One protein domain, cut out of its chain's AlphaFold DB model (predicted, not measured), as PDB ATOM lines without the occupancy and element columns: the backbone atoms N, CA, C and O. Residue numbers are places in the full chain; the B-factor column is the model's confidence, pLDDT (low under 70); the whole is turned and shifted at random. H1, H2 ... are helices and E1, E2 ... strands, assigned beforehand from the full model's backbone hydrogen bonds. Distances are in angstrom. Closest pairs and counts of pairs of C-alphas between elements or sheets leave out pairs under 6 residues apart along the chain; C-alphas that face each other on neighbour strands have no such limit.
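Overview. This is residues 511 to 610 of the 766 residues of an uncharacterized protein of Undibacterium sp. KW1 (UniProt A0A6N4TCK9). Two strongly twisted four-stranded sheets, E5-E2-E1-E8 and E4-E3-E6-E7, lie partly face to face as a sandwich with their strands crossed at 47 degrees, and H1 packs across E2 and E1 while also on the second sheet. The turns of hairpins E1-E2 and E6-E7 lie toward opposite ends of the long axis. The printed part has 100 residues with eight named strands and one helix, H1 between E5 and E6; the first sheet is mixed, the second antiparallel, the class mixed. It is compact, with a radius of gyration of the C-alphas of 13.5 A, spanning 44 by 25 by 23 A.

Arrangement. E1, residues 511 to 518, and E2, 521 to 530, form a hairpin; N 514 and O 526, 2.9 A apart, are within hydrogen-bond range, as are the pairs below. E5, 562 to 566, is antiparallel to E2, N 565 and O 527 at 2.9 A; E8, 605 to 609, is parallel to E1, N 607 and O 511 at 2.9 A. E3, 540 to 545, and E4, 548 to 553, form a hairpin, N 543 and O 551 at 2.9 A. E6, 585 to 590, is antiparallel to E3, N 542 and O 588 at 2.8 A, and forms a hairpin with E7, 596 to 600, N 589 and O 597 at 2.9 A. H1, 569 to 582, is over E2 and E1 at a height over the sheet of 8.0 A; its closest C-alphas to E2 are Arg 573 and Gly 523, 4.1 A. With E4-E3-E6-E7 it makes two layers, a helix on one face, height 9.2 A. In H1, 8 of 10 O i to N i+4 pairs are within range.

Along the chain. E1 begins at C-alpha 511 (-0.033, -11.694, 3.848) and is 22.9 A long; E2 is 27.0 A, H1 17.8 A. E8 ends at C-alpha 609 (9.249, -9.668, 1.526).

Size, cuts and confidence. The farthest C-alphas, Ala 519 and Ser 593, are 46.1 A apart. The printed part has no cut and no long link. Mean pLDDT is 74.2; residues under 70 include 511 to 523 and 602 to 610.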
ATOM      1  N   GLY A 511      -1.008 -10.885   3.129       67.81
ATOM      2  CA  GLY A 511      -0.033 -11.694   3.848       67.81
ATOM      3  C   GLY A 511       1.380 -11.268   3.473       67.81
ATOM      4  O   GLY A 511       1.592 -10.745   2.376       67.81
ATOM      5  N   LYS A 512       2.327 -11.484   4.380       69.88
ATOM      6  CA  LYS A 512       3.763 -11.391   4.136       69.88
ATOM      7  C   LYS A 512       4.374 -12.771   4.286       69.88
ATOM      8  O   LYS A 512       4.081 -13.472   5.253       69.88
ATOM      9  N   LEU A 513       5.192 -13.151   3.317       67.19
ATOM     10  CA  LEU A 513       5.988 -14.373   3.369       67.19
ATOM     11  C   LEU A 513       7.429 -13.981   3.637       67.19
ATOM     12  O   LEU A 513       7.930 -13.070   2.979       67.19
ATOM     13  N   PHE A 514       8.076 -14.713   4.531       63.84
ATOM     14  CA  PHE A 514       9.509 -14.628   4.758       63.84
ATOM     15  C   PHE A 514      10.135 -15.929   4.283       63.84
ATOM     16  O   PHE A 514       9.728 -17.024   4.689       63.84
ATOM     17  N   THR A 515      11.106 -15.810   3.386       58.56
ATOM     18  CA  THR A 515      11.828 -16.944   2.816       58.56
ATOM     19  C   THR A 515      13.245 -16.990   3.359       58.56
ATOM     20  O   THR A 515      13.901 -15.957   3.478       58.56
ATOM     21  N   THR A 516      13.744 -18.192   3.617       55.62
ATOM     22  CA  THR A 516      15.169 -18.436   3.839       55.62
ATOM     23  C   THR A 516      15.754 -19.019   2.559       55.62
ATOM     24  O   THR A 516      15.241 -20.019   2.047       55.62
ATOM     25  N   ILE A 517      16.815 -18.393   2.051       50.75
ATOM     26  CA  ILE A 517      17.591 -18.875   0.907       50.75
ATOM     27  C   ILE A 517      18.982 -19.237   1.426       50.75
ATOM     28  O   ILE A 517      19.659 -18.406   2.020       50.75
ATOM     29  N   ASP A 518      19.381 -20.486   1.222       46.00
ATOM     30  CA  ASP A 518      20.716 -21.010   1.510       46.00
ATOM     31  C   ASP A 518      21.190 -21.849   0.313       46.00
ATOM     32  O   ASP A 518      20.382 -22.252  -0.526       46.00
ATOM     33  N   ALA A 519      22.493 -22.108   0.204       37.50
ATOM     34  CA  ALA A 519      23.129 -22.842  -0.888       37.50
ATOM     35  C   ALA A 519      22.504 -24.241  -1.106       37.50
ATOM     36  O   ALA A 519      22.948 -25.249  -0.560       37.50
ATOM     37  N   GLY A 520      21.461 -24.303  -1.945       44.56
ATOM     38  CA  GLY A 520      20.693 -25.511  -2.273       44.56
ATOM     39  C   GLY A 520      19.347 -25.667  -1.545       44.56
ATOM     40  O   GLY A 520      18.629 -26.636  -1.807       44.56
ATOM     41  N   TYR A 521      18.963 -24.727  -0.675       48.38
ATOM     42  CA  TYR A 521      17.695 -24.741   0.056       48.38
ATOM     43  C   TYR A 521      16.911 -23.439  -0.151       48.38
ATOM     44  O   TYR A 521      17.396 -22.351   0.142       48.38
ATOM     45  N   VAL A 522      15.660 -23.570  -0.602       56.31
ATOM     46  CA  VAL A 522      14.680 -22.479  -0.613       56.31
ATOM     47  C   VAL A 522      13.457 -22.936   0.173       56.31
ATOM     48  O   VAL A 522      12.863 -23.962  -0.158       56.31
ATOM     49  N   GLY A 523      13.107 -22.219   1.239       65.56
ATOM     50  CA  GLY A 523      11.983 -22.559   2.110       65.56
ATOM     51  C   GLY A 523      11.367 -21.330   2.771       65.56
ATOM     52  O   GLY A 523      11.948 -20.247   2.753       65.56
ATOM     53  N   MET A 524      10.178 -21.481   3.351       71.75
ATOM     54  CA  MET A 524       9.466 -20.399   4.032       71.75
ATOM     55  C   MET A 524       9.718 -20.475   5.538       71.75
ATOM     56  O   MET A 524       9.411 -21.491   6.154       71.75
ATOM     57  N   SER A 525      10.283 -19.425   6.133       64.88
ATOM     58  CA  SER A 525      10.554 -19.362   7.576       64.88
ATOM     59  C   SER A 525       9.354 -18.872   8.369       64.88
ATOM     60  O   SER A 525       9.175 -19.246   9.526       64.88
ATOM     61  N   GLU A 526       8.537 -18.018   7.754       78.12
ATOM     62  CA  GLU A 526       7.429 -17.361   8.428       78.12
ATOM     63  C   GLU A 526       6.369 -16.898   7.425       78.12
ATOM     64  O   GLU A 526       6.673 -16.514   6.291       78.12
ATOM     65  N   ILE A 527       5.107 -16.936   7.847       78.38
ATOM     66  CA  ILE A 527       3.982 -16.314   7.159       78.38
ATOM     67  C   ILE A 527       3.250 -15.440   8.167       78.38
ATOM     68  O   ILE A 527       2.706 -15.939   9.152       78.38
ATOM     69  N   GLN A 528       3.148 -14.154   7.859       83.88
ATOM     70  CA  GLN A 528       2.352 -13.211   8.628       83.88
ATOM     71  C   GLN A 528       1.099 -12.815   7.852       83.88
ATOM     72  O   GLN A 528       1.171 -12.473   6.674       83.88
ATOM     73  N   PHE A 529      -0.049 -12.767   8.518       80.62
ATOM     74  CA  PHE A 529      -1.243 -12.112   7.989       80.62
ATOM     75  C   PHE A 529      -1.567 -10.881   8.811       80.62
ATOM     76  O   PHE A 529      -1.831 -10.977  10.009       80.62
ATOM     77  N   SER A 530      -1.588  -9.724   8.156       73.94
ATOM     78  CA  SER A 530      -1.970  -8.479   8.809       73.94
ATOM     79  C   SER A 530      -3.462  -8.498   9.119       73.94
ATOM     80  O   SER A 530      -4.296  -8.758   8.248       73.94
ATOM     81  N   MET A 531      -3.789  -8.198  10.369       75.25
ATOM     82  CA  MET A 531      -5.154  -8.058  10.848       75.25
ATOM     83  C   MET A 531      -5.312  -6.761  11.617       75.25
ATOM     84  O   MET A 531      -4.363  -6.166  12.118       75.25
ATOM     85  N   ILE A 532      -6.549  -6.324  11.726       68.94
ATOM     86  CA  ILE A 532      -6.892  -5.130  12.475       68.94
ATOM     87  C   ILE A 532      -7.111  -5.515  13.938       68.94
ATOM     88  O   ILE A 532      -7.788  -6.500  14.210       68.94
ATOM     89  N   SER A 533      -6.595  -4.731  14.890       67.38
ATOM     90  CA  SER A 533      -6.919  -4.935  16.312       67.38
ATOM     91  C   SER A 533      -8.441  -4.951  16.515       67.38
ATOM     92  O   SER A 533      -9.156  -4.109  15.968       67.38
ATOM     93  N   GLY A 534      -8.931  -5.950  17.253       63.69
ATOM     94  CA  GLY A 534     -10.356  -6.239  17.435       63.69
ATOM     95  C   GLY A 534     -10.960  -7.187  16.386       63.69
ATOM     96  O   GLY A 534     -12.091  -7.646  16.556       63.69
ATOM     97  N   GLN A 535     -10.238  -7.506  15.306       73.81
ATOM     98  CA  GLN A 535     -10.667  -8.464  14.285       73.81
ATOM     99  C   GLN A 535     -10.488  -9.902  14.793       73.81
ATOM    100  O   GLN A 535      -9.423 -10.269  15.281       73.81
ATOM    101  N   ASN A 536     -11.525 -10.736  14.647       77.00
ATOM    102  CA  ASN A 536     -11.525 -12.156  15.039       77.00
ATOM    103  C   ASN A 536     -11.175 -12.426  16.522       77.00
ATOM    104  O   ASN A 536     -10.785 -13.542  16.869       77.00
ATOM    105  N   THR A 537     -11.320 -11.428  17.401       79.56
ATOM    106  CA  THR A 537     -10.972 -11.526  18.826       79.56
ATOM    107  C   THR A 537     -11.686 -12.681  19.533       79.56
ATOM    108  O   THR A 537     -12.886 -12.900  19.360       79.56
ATOM    109  N   GLY A 538     -10.934 -13.418  20.355       71.81
ATOM    110  CA  GLY A 538     -11.374 -14.630  21.047       71.81
ATOM    111  C   GLY A 538     -11.480 -15.862  20.142       71.81
ATOM    112  O   GLY A 538     -11.889 -16.921  20.610       71.81
ATOM    113  N   GLY A 539     -11.163 -15.724  18.851       84.38
ATOM    114  CA  GLY A 539     -11.100 -16.807  17.877       84.38
ATOM    115  C   GLY A 539      -9.733 -17.492  17.810       84.38
ATOM    116  O   GLY A 539      -8.868 -17.291  18.658       84.38
ATOM    117  N   SER A 540      -9.521 -18.302  16.775       88.62
ATOM    118  CA  SER A 540      -8.260 -18.994  16.477       88.62
ATOM    119  C   SER A 540      -7.979 -19.004  14.973       88.62
ATOM    120  O   SER A 540      -8.896 -18.840  14.164       88.62
ATOM    121  N   ALA A 541      -6.721 -19.214  14.590       92.50
ATOM    122  CA  ALA A 541      -6.307 -19.320  13.195       92.50
ATOM    123  C   ALA A 541      -5.496 -20.594  12.959       92.50
ATOM    124  O   ALA A 541      -4.762 -21.049  13.836       92.50
ATOM    125  N   ALA A 542      -5.611 -21.180  11.775       92.06
ATOM    126  CA  ALA A 542      -4.851 -22.353  11.382       92.06
ATOM    127  C   ALA A 542      -4.399 -22.244   9.928       92.06
ATOM    128  O   ALA A 542      -5.193 -21.921   9.044       92.06
ATOM    129  N   LEU A 543      -3.132 -22.564   9.692       91.19
ATOM    130  CA  LEU A 543      -2.606 -22.787   8.359       91.19
ATOM    131  C   LEU A 543      -2.867 -24.236   7.963       91.19
ATOM    132  O   LEU A 543      -2.578 -25.150   8.742       91.19
ATOM    133  N   MET A 544      -3.410 -24.441   6.768       88.62
ATOM    134  CA  MET A 544      -3.784 -25.759   6.276       88.62
ATOM    135  C   MET A 544      -3.132 -26.079   4.931       88.62
ATOM    136  O   MET A 544      -3.132 -25.249   4.024       88.62
ATOM    137  N   GLU A 545      -2.675 -27.318   4.793       87.25
ATOM    138  CA  GLU A 545      -2.185 -27.944   3.563       87.25
ATOM    139  C   GLU A 545      -3.197 -29.013   3.143       87.25
ATOM    140  O   GLU A 545      -3.449 -29.964   3.887       87.25
ATOM    141  N   ASN A 546      -3.841 -28.836   1.983       84.38
ATOM    142  CA  ASN A 546      -4.842 -29.775   1.454       84.38
ATOM    143  C   ASN A 546      -5.920 -30.192   2.490       84.38
ATOM    144  O   ASN A 546      -6.318 -31.352   2.585       84.38
ATOM    145  N   GLY A 547      -6.356 -29.241   3.325       80.38
ATOM    146  CA  GLY A 547      -7.353 -29.465   4.378       80.38
ATOM    147  C   GLY A 547      -6.819 -30.045   5.697       80.38
ATOM    148  O   GLY A 547      -7.606 -30.237   6.621       80.38
ATOM    149  N   THR A 548      -5.510 -30.276   5.831       88.56
ATOM    150  CA  THR A 548      -4.864 -30.703   7.086       88.56
ATOM    151  C   THR A 548      -4.187 -29.520   7.768       88.56
ATOM    152  O   THR A 548      -3.476 -28.766   7.114       88.56
ATOM    153  N   VAL A 549      -4.376 -29.342   9.079       89.06
ATOM    154  CA  VAL A 549      -3.724 -28.261   9.840       89.06
ATOM    155  C   VAL A 549      -2.230 -28.548   9.998       89.06
ATOM    156  O   VAL A 549      -1.861 -29.596  10.521       89.06
ATOM    157  N   ILE A 550      -1.391 -27.592   9.603       86.25
ATOM    158  CA  ILE A 550       0.075 -27.677   9.679       86.25
ATOM    159  C   ILE A 550       0.700 -26.659  10.644       86.25
ATOM    160  O   ILE A 550       1.789 -26.895  11.152       86.25
ATOM    161  N   ALA A 551      -0.003 -25.565  10.956       87.31
ATOM    162  CA  ALA A 551       0.364 -24.621  12.014       87.31
ATOM    163  C   ALA A 551      -0.897 -23.973  12.608       87.31
ATOM    164  O   ALA A 551      -1.916 -23.855  11.923       87.31
ATOM    165  N   LYS A 552      -0.868 -23.569  13.886       91.69
ATOM    166  CA  LYS A 552      -2.056 -23.064  14.596       91.69
ATOM    167  C   LYS A 552      -1.728 -21.933  15.568       91.69
ATOM    168  O   LYS A 552      -0.805 -22.046  16.363       91.69
ATOM    169  N   ILE A 553      -2.585 -20.917  15.570       88.00
ATOM    170  CA  ILE A 553      -2.690 -19.869  16.586       88.00
ATOM    171  C   ILE A 553      -3.956 -20.154  17.393       88.00
ATOM    172  O   ILE A 553      -5.063 -20.181  16.853       88.00
ATOM    173  N   THR A 554      -3.805 -20.427  18.684       85.44
ATOM    174  CA  THR A 554      -4.879 -20.954  19.543       85.44
ATOM    175  C   THR A 554      -5.838 -19.903  20.085       85.44
ATOM    176  O   THR A 554      -6.973 -20.262  20.389       85.44
ATOM    177  N   ASN A 555      -5.415 -18.645  20.203       85.81
ATOM    178  CA  ASN A 555      -6.251 -17.541  20.661       85.81
ATOM    179  C   ASN A 555      -5.811 -16.239  19.985       85.81
ATOM    180  O   ASN A 555      -4.617 -15.957  19.960       85.81
ATOM    181  N   ILE A 556      -6.768 -15.464  19.481       83.50
ATOM    182  CA  ILE A 556      -6.547 -14.135  18.903       83.50
ATOM    183  C   ILE A 556      -6.982 -13.090  19.938       83.50
ATOM    184  O   ILE A 556      -8.167 -12.964  20.261       83.50
ATOM    185  N   GLY A 557      -6.029 -12.346  20.483       74.31
ATOM    186  CA  GLY A 557      -6.247 -11.269  21.441       74.31
ATOM    187  C   GLY A 557      -6.966 -10.054  20.845       74.31
ATOM    188  O   GLY A 557      -6.987  -9.827  19.638       74.31
ATOM    189  N   ALA A 558      -7.552  -9.220  21.711       69.19
ATOM    190  CA  ALA A 558      -8.216  -7.975  21.296       69.19
ATOM    191  C   ALA A 558      -7.247  -6.959  20.662       69.19
ATOM    192  O   ALA A 558      -7.643  -6.136  19.837       69.19
ATOM    193  N   ASN A 559      -5.968  -7.047  21.023       72.38
ATOM    194  CA  ASN A 559      -4.918  -6.140  20.568       72.38
ATOM    195  C   ASN A 559      -4.033  -6.756  19.477       72.38
ATOM    196  O   ASN A 559      -3.084  -6.108  19.045       72.38
ATOM    197  N   ASP A 560      -4.325  -7.981  19.037       77.44
ATOM    198  CA  ASP A 560      -3.506  -8.654  18.036       77.44
ATOM    199  C   ASP A 560      -3.713  -7.991  16.675       77.44
ATOM    200  O   ASP A 560      -4.838  -7.798  16.211       77.44
ATOM    201  N   THR A 561      -2.605  -7.638  16.031       77.62
ATOM    202  CA  THR A 561      -2.592  -7.014  14.700       77.62
ATOM    203  C   THR A 561      -1.980  -7.917  13.637       77.62
ATOM    204  O   THR A 561      -1.932  -7.554  12.463       77.62
ATOM    205  N   MET A 562      -1.475  -9.090  14.023       82.12
ATOM    206  CA  MET A 562      -0.906 -10.064  13.100       82.12
ATOM    207  C   MET A 562      -1.236 -11.485  13.530       82.12
ATOM    208  O   MET A 562      -1.245 -11.804  14.716       82.12
ATOM    209  N   LEU A 563      -1.473 -12.335  12.538       85.00
ATOM    210  CA  LEU A 563      -1.390 -13.779  12.690       85.00
ATOM    211  C   LEU A 563      -0.015 -14.208  12.208       85.00
ATOM    212  O   LEU A 563       0.266 -14.089  11.019       85.00
ATOM    213  N   ASP A 564       0.812 -14.672  13.129       84.75
ATOM    214  CA  ASP A 564       2.193 -15.053  12.866       84.75
ATOM    215  C   ASP A 564       2.350 -16.582  12.920       84.75
ATOM    216  O   ASP A 564       2.051 -17.219  13.935       84.75
ATOM    217  N   PHE A 565       2.766 -17.173  11.798       83.50
ATOM    218  CA  PHE A 565       3.046 -18.597  11.655       83.50
ATOM    219  C   PHE A 565       4.522 -18.803  11.317       83.50
ATOM    220  O   PHE A 565       4.956 -18.469  10.218       83.50
ATOM    221  N   ILE A 566       5.264 -19.423  12.233       75.38
ATOM    222  CA  ILE A 566       6.704 -19.690  12.100       75.38
ATOM    223  C   ILE A 566       6.927 -21.173  11.766       75.38
ATOM    224  O   ILE A 566       6.258 -22.040  12.337       75.38
ATOM    225  N   PHE A 567       7.882 -21.472  10.878       75.38
ATOM    226  CA  PHE A 567       8.186 -22.834  10.417       75.38
ATOM    227  C   PHE A 567       9.645 -23.232  10.667       75.38
ATOM    228  O   PHE A 567      10.557 -22.408  10.617       75.38
ATOM    229  N   ASP A 568       9.867 -24.526  10.901       67.56
ATOM    230  CA  ASP A 568      11.191 -25.150  10.807       67.56
ATOM    231  C   ASP A 568      11.545 -25.473   9.341       67.56
ATOM    232  O   ASP A 568      10.708 -25.320   8.456       67.56
ATOM    233  N   GLN A 569      12.770 -25.920   9.037       57.47
ATOM    234  CA  GLN A 569      13.152 -26.190   7.640       57.47
ATOM    235  C   GLN A 569      12.322 -27.291   6.935       57.47
ATOM    236  O   GLN A 569      11.944 -27.085   5.775       57.47
ATOM    237  N   PRO A 570      12.023 -28.453   7.554       68.69
ATOM    238  CA  PRO A 570      11.213 -29.486   6.905       68.69
ATOM    239  C   PRO A 570       9.799 -29.009   6.568       68.69
ATOM    240  O   PRO A 570       9.296 -29.291   5.478       68.69
ATOM    241  N   LEU A 571       9.158 -28.278   7.482       76.44
ATOM    242  CA  LEU A 571       7.835 -27.718   7.251       76.44
ATOM    243  C   LEU A 571       7.910 -26.523   6.299       76.44
ATOM    244  O   LEU A 571       7.147 -26.461   5.346       76.44
ATOM    245  N   GLY A 572       8.876 -25.630   6.476       74.19
ATOM    246  CA  GLY A 572       9.076 -24.433   5.665       74.19
ATOM    247  C   GLY A 572       9.330 -24.726   4.191       74.19
ATOM    248  O   GLY A 572       8.795 -24.029   3.329       74.19
ATOM    249  N   ARG A 573      10.071 -25.796   3.869       74.75
ATOM    250  CA  ARG A 573      10.254 -26.254   2.482       74.75
ATOM    251  C   ARG A 573       8.950 -26.753   1.875       74.75
ATOM    252  O   ARG A 573       8.623 -26.393   0.752       74.75
ATOM    253  N   ARG A 574       8.190 -27.547   2.633       77.94
ATOM    254  CA  ARG A 574       6.876 -28.038   2.199       77.94
ATOM    255  C   ARG A 574       5.904 -26.889   1.964       77.94
ATOM    256  O   ARG A 574       5.290 -26.823   0.911       77.94
ATOM    257  N   VAL A 575       5.839 -25.937   2.893       80.69
ATOM    258  CA  VAL A 575       4.992 -24.742   2.780       80.69
ATOM    259  C   VAL A 575       5.437 -23.872   1.592       80.69
ATOM    260  O   VAL A 575       4.587 -23.365   0.865       80.69
ATOM    261  N   TYR A 576       6.741 -23.741   1.332       76.25
ATOM    262  CA  TYR A 576       7.268 -23.063   0.141       76.25
ATOM    263  C   TYR A 576       6.831 -23.760  -1.158       76.25
ATOM    264  O   TYR A 576       6.229 -23.128  -2.028       76.25
ATOM    265  N   ASP A 577       7.061 -25.069  -1.272       73.75
ATOM    266  CA  ASP A 577       6.686 -25.855  -2.451       73.75
ATOM    267  C   ASP A 577       5.157 -25.844  -2.663       73.75
ATOM    268  O   ASP A 577       4.680 -25.703  -3.791       73.75
ATOM    269  N   ASP A 578       4.360 -25.898  -1.595       77.69
ATOM    270  CA  ASP A 578       2.900 -25.821  -1.675       77.69
ATOM    271  C   ASP A 578       2.360 -24.436  -1.997       77.69
ATOM    272  O   ASP A 578       1.252 -24.328  -2.528       77.69
ATOM    273  N   TYR A 579       3.109 -23.381  -1.698       76.56
ATOM    274  CA  TYR A 579       2.741 -22.033  -2.093       76.56
ATOM    275  C   TYR A 579       3.048 -21.781  -3.574       76.56
ATOM    276  O   TYR A 579       2.154 -21.407  -4.337       76.56
ATOM    277  N   PHE A 580       4.296 -22.019  -3.994       66.81
ATOM    278  CA  PHE A 580       4.770 -21.669  -5.338       66.81
ATOM    279  C   PHE A 580       4.418 -22.712  -6.397       66.81
ATOM    280  O   PHE A 580       4.053 -22.346  -7.518       66.81
ATOM    281  N   THR A 581       4.494 -23.996  -6.047       69.62
ATOM    282  CA  THR A 581       4.371 -25.100  -7.004       69.62
ATOM    283  C   THR A 581       2.995 -25.745  -6.925       69.62
ATOM    284  O   THR A 581       2.261 -25.757  -7.913       69.62
ATOM    285  N   ASN A 582       2.605 -26.250  -5.752       72.88
ATOM    286  CA  ASN A 582       1.417 -27.106  -5.654       72.88
ATOM    287  C   ASN A 582       0.109 -26.321  -5.444       72.88
ATOM    288  O   ASN A 582      -0.966 -26.845  -5.725       72.88
ATOM    289  N   ARG A 583       0.186 -25.062  -4.988       75.44
ATOM    290  CA  ARG A 583      -0.944 -24.156  -4.678       75.44
ATOM    291  C   ARG A 583      -1.986 -24.747  -3.712       75.44
ATOM    292  O   ARG A 583      -3.191 -24.558  -3.892       75.44
ATOM    293  N   ASN A 584      -1.520 -25.427  -2.665       83.25
ATOM    294  CA  ASN A 584      -2.353 -26.224  -1.751       83.25
ATOM    295  C   ASN A 584      -2.597 -25.592  -0.369       83.25
ATOM    296  O   ASN A 584      -3.235 -26.217   0.486       83.25
ATOM    297  N   LEU A 585      -2.116 -24.366  -0.142       88.44
ATOM    298  CA  LEU A 585      -2.258 -23.676   1.141       88.44
ATOM    299  C   LEU A 585      -3.594 -22.938   1.284       88.44
ATOM    300  O   LEU A 585      -4.085 -22.272   0.365       88.44
ATOM    301  N   SER A 586      -4.160 -23.014   2.486       88.12
ATOM    302  CA  SER A 586      -5.352 -22.267   2.893       88.12
ATOM    303  C   SER A 586      -5.245 -21.788   4.338       88.12
ATOM    304  O   SER A 586      -4.614 -22.431   5.174       88.12
ATOM    305  N   LEU A 587      -5.848 -20.636   4.626       90.81
ATOM    306  CA  LEU A 587      -5.958 -20.094   5.976       90.81
ATOM    307  C   LEU A 587      -7.380 -20.341   6.473       90.81
ATOM    308  O   LEU A 587      -8.346 -19.942   5.819       90.81
ATOM    309  N   ALA A 588      -7.488 -20.980   7.632       89.75
ATOM    310  CA  ALA A 588      -8.732 -21.168   8.353       89.75
ATOM    311  C   ALA A 588      -8.780 -20.234   9.560       89.75
ATOM    312  O   ALA A 588      -7.896 -20.261  10.413       89.75
ATOM    313  N   LEU A 589      -9.838 -19.437   9.656       88.88
ATOM    314  CA  LEU A 589     -10.121 -18.596  10.814       88.88
ATOM    315  C   LEU A 589     -11.377 -19.101  11.480       88.88
ATOM    316  O   LEU A 589     -12.381 -19.304  10.807       88.88
ATOM    317  N   THR A 590     -11.322 -19.284  12.790       85.88
ATOM    318  CA  THR A 590     -12.454 -19.721  13.603       85.88
ATOM    319  C   THR A 590     -12.789 -18.623  14.595       85.88
ATOM    320  O   THR A 590     -11.915 -18.178  15.330       85.88
ATOM    321  N   SER A 591     -14.036 -18.172  14.614       78.69
ATOM    322  CA  SER A 591     -14.511 -17.153  15.556       78.69
ATOM    323  C   SER A 591     -14.525 -17.677  16.993       78.69
ATOM    324  O   SER A 591     -14.498 -18.887  17.227       78.69
ATOM    325  N   SER A 592     -14.657 -16.771  17.964       73.06
ATOM    326  CA  SER A 592     -14.892 -17.125  19.375       73.06
ATOM    327  C   SER A 592     -16.165 -17.959  19.581       73.06
ATOM    328  O   SER A 592     -16.266 -18.731  20.532       73.06
ATOM    329  N   SER A 593     -17.116 -17.844  18.648       66.88
ATOM    330  CA  SER A 593     -18.373 -18.597  18.614       66.88
ATOM    331  C   SER A 593     -18.267 -19.951  17.891       66.88
ATOM    332  O   SER A 593     -19.258 -20.673  17.811       66.88
ATOM    333  N   GLY A 594     -17.095 -20.301  17.343       70.94
ATOM    334  CA  GLY A 594     -16.830 -21.594  16.697       70.94
ATOM    335  C   GLY A 594     -17.141 -21.679  15.196       70.94
ATOM    336  O   GLY A 594     -16.978 -22.748  14.614       70.94
ATOM    337  N   ASN A 595     -17.556 -20.588  14.541       77.00
ATOM    338  CA  ASN A 595     -17.743 -20.578  13.082       77.00
ATOM    339  C   ASN A 595     -16.399 -20.433  12.370       77.00
ATOM    340  O   ASN A 595     -15.654 -19.505  12.693       77.00
ATOM    341  N   THR A 596     -16.135 -21.272  11.368       83.69
ATOM    342  CA  THR A 596     -14.879 -21.263  10.607       83.69
ATOM    343  C   THR A 596     -15.084 -20.783   9.171       83.69
ATOM    344  O   THR A 596     -15.990 -21.248   8.482       83.69
ATOM    345  N   VAL A 597     -14.209 -19.893   8.699       85.56
ATOM    346  CA  VAL A 597     -14.060 -19.529   7.281       85.56
ATOM    347  C   VAL A 597     -12.695 -20.014   6.810       85.56
ATOM    348  O   VAL A 597     -11.696 -19.813   7.498       85.56
ATOM    349  N   ILE A 598     -12.657 -20.653   5.642       85.94
ATOM    350  CA  ILE A 598     -11.436 -21.154   5.010       85.94
ATOM    351  C   ILE A 598     -11.287 -20.459   3.662       85.94
ATOM    352  O   ILE A 598     -12.238 -20.435   2.882       85.94
ATOM    353  N   SER A 599     -10.103 -19.921   3.377       84.56
ATOM    354  CA  SER A 599      -9.805 -19.285   2.090       84.56
ATOM    355  C   SER A 599      -8.454 -19.738   1.567       84.56
ATOM    356  O   SER A 599      -7.511 -19.930   2.344       84.56
ATOM    357  N   LYS A 600      -8.353 -19.905   0.248       83.25
ATOM    358  CA  LYS A 600      -7.111 -20.322  -0.400       83.25
ATOM    359  C   LYS A 600      -6.141 -19.160  -0.468       83.25
ATOM    360  O   LYS A 600      -6.546 -18.009  -0.573       83.25
ATOM    361  N   PHE A 601      -4.850 -19.467  -0.473       76.50
ATOM    362  CA  PHE A 601      -3.807 -18.445  -0.557       76.50
ATOM    363  C   PHE A 601      -3.873 -17.628  -1.861       76.50
ATOM    364  O   PHE A 601      -3.520 -16.455  -1.859       76.50
ATOM    365  N   SER A 602      -4.423 -18.203  -2.938       65.81
ATOM    366  CA  SER A 602      -4.712 -17.508  -4.203       65.81
ATOM    367  C   SER A 602      -5.674 -16.325  -4.077       65.81
ATOM    368  O   SER A 602      -5.732 -15.498  -4.983       65.81
ATOM    369  N   ASP A 603      -6.442 -16.259  -2.991       64.88
ATOM    370  CA  ASP A 603      -7.477 -15.245  -2.786       64.88
ATOM    371  C   ASP A 603      -6.931 -14.005  -2.047       64.88
ATOM    372  O   ASP A 603      -7.651 -13.027  -1.844       64.88
ATOM    373  N   TYR A 604      -5.651 -14.028  -1.653       62.66
ATOM    374  CA  TYR A 604      -4.985 -12.965  -0.904       62.66
ATOM    375  C   TYR A 604      -3.937 -12.250  -1.765       62.66
ATOM    376  O   TYR A 604      -3.200 -12.875  -2.525       62.66
ATOM    377  N   GLN A 605      -3.804 -10.931  -1.586       56.56
ATOM    378  CA  GLN A 605      -2.630 -10.205  -2.076       56.56
ATOM    379  C   GLN A 605      -1.461 -10.477  -1.130       56.56
ATOM    380  O   GLN A 605      -1.307  -9.819  -0.101       56.56
ATOM    381  N   ILE A 606      -0.668 -11.493  -1.445       59.88
ATOM    382  CA  ILE A 606       0.490 -11.870  -0.643       59.88
ATOM    383  C   ILE A 606       1.722 -11.183  -1.219       59.88
ATOM    384  O   ILE A 606       2.113 -11.425  -2.361       59.88
ATOM    385  N   TYR A 607       2.315 -10.309  -0.414       52.47
ATOM    386  CA  TYR A 607       3.566  -9.646  -0.740       52.47
ATOM    387  C   TYR A 607       4.697 -10.547  -0.259       52.47
ATOM    388  O   TYR A 607       4.758 -10.908   0.916       52.47
ATOM    389  N   MET A 608       5.582 -10.935  -1.172       45.75
ATOM    390  CA  MET A 608       6.862 -11.495  -0.761       45.75
ATOM    391  C   MET A 608       7.723 -10.355  -0.242       45.75
ATOM    392  O   MET A 608       7.973  -9.397  -0.972       45.75
ATOM    393  N   ASP A 609       8.161 -10.477   1.005       45.12
ATOM    394  CA  ASP A 609       9.249  -9.668   1.526       45.12
ATOM    395  C   ASP A 609      10.469 -10.596   1.573       45.12
ATOM    396  O   ASP A 609      10.548 -11.499   2.406       45.12
ATOM    397  N   LEU A 610      11.384 -10.445   0.612       46.22
ATOM    398  CA  LEU A 610      12.631 -11.220   0.524       46.22
ATOM    399  C   LEU A 610      13.639 -10.700   1.563       46.22
ATOM    400  O   LEU A 610      14.730 -10.237   1.233       46.22
TER     401      LEU A 610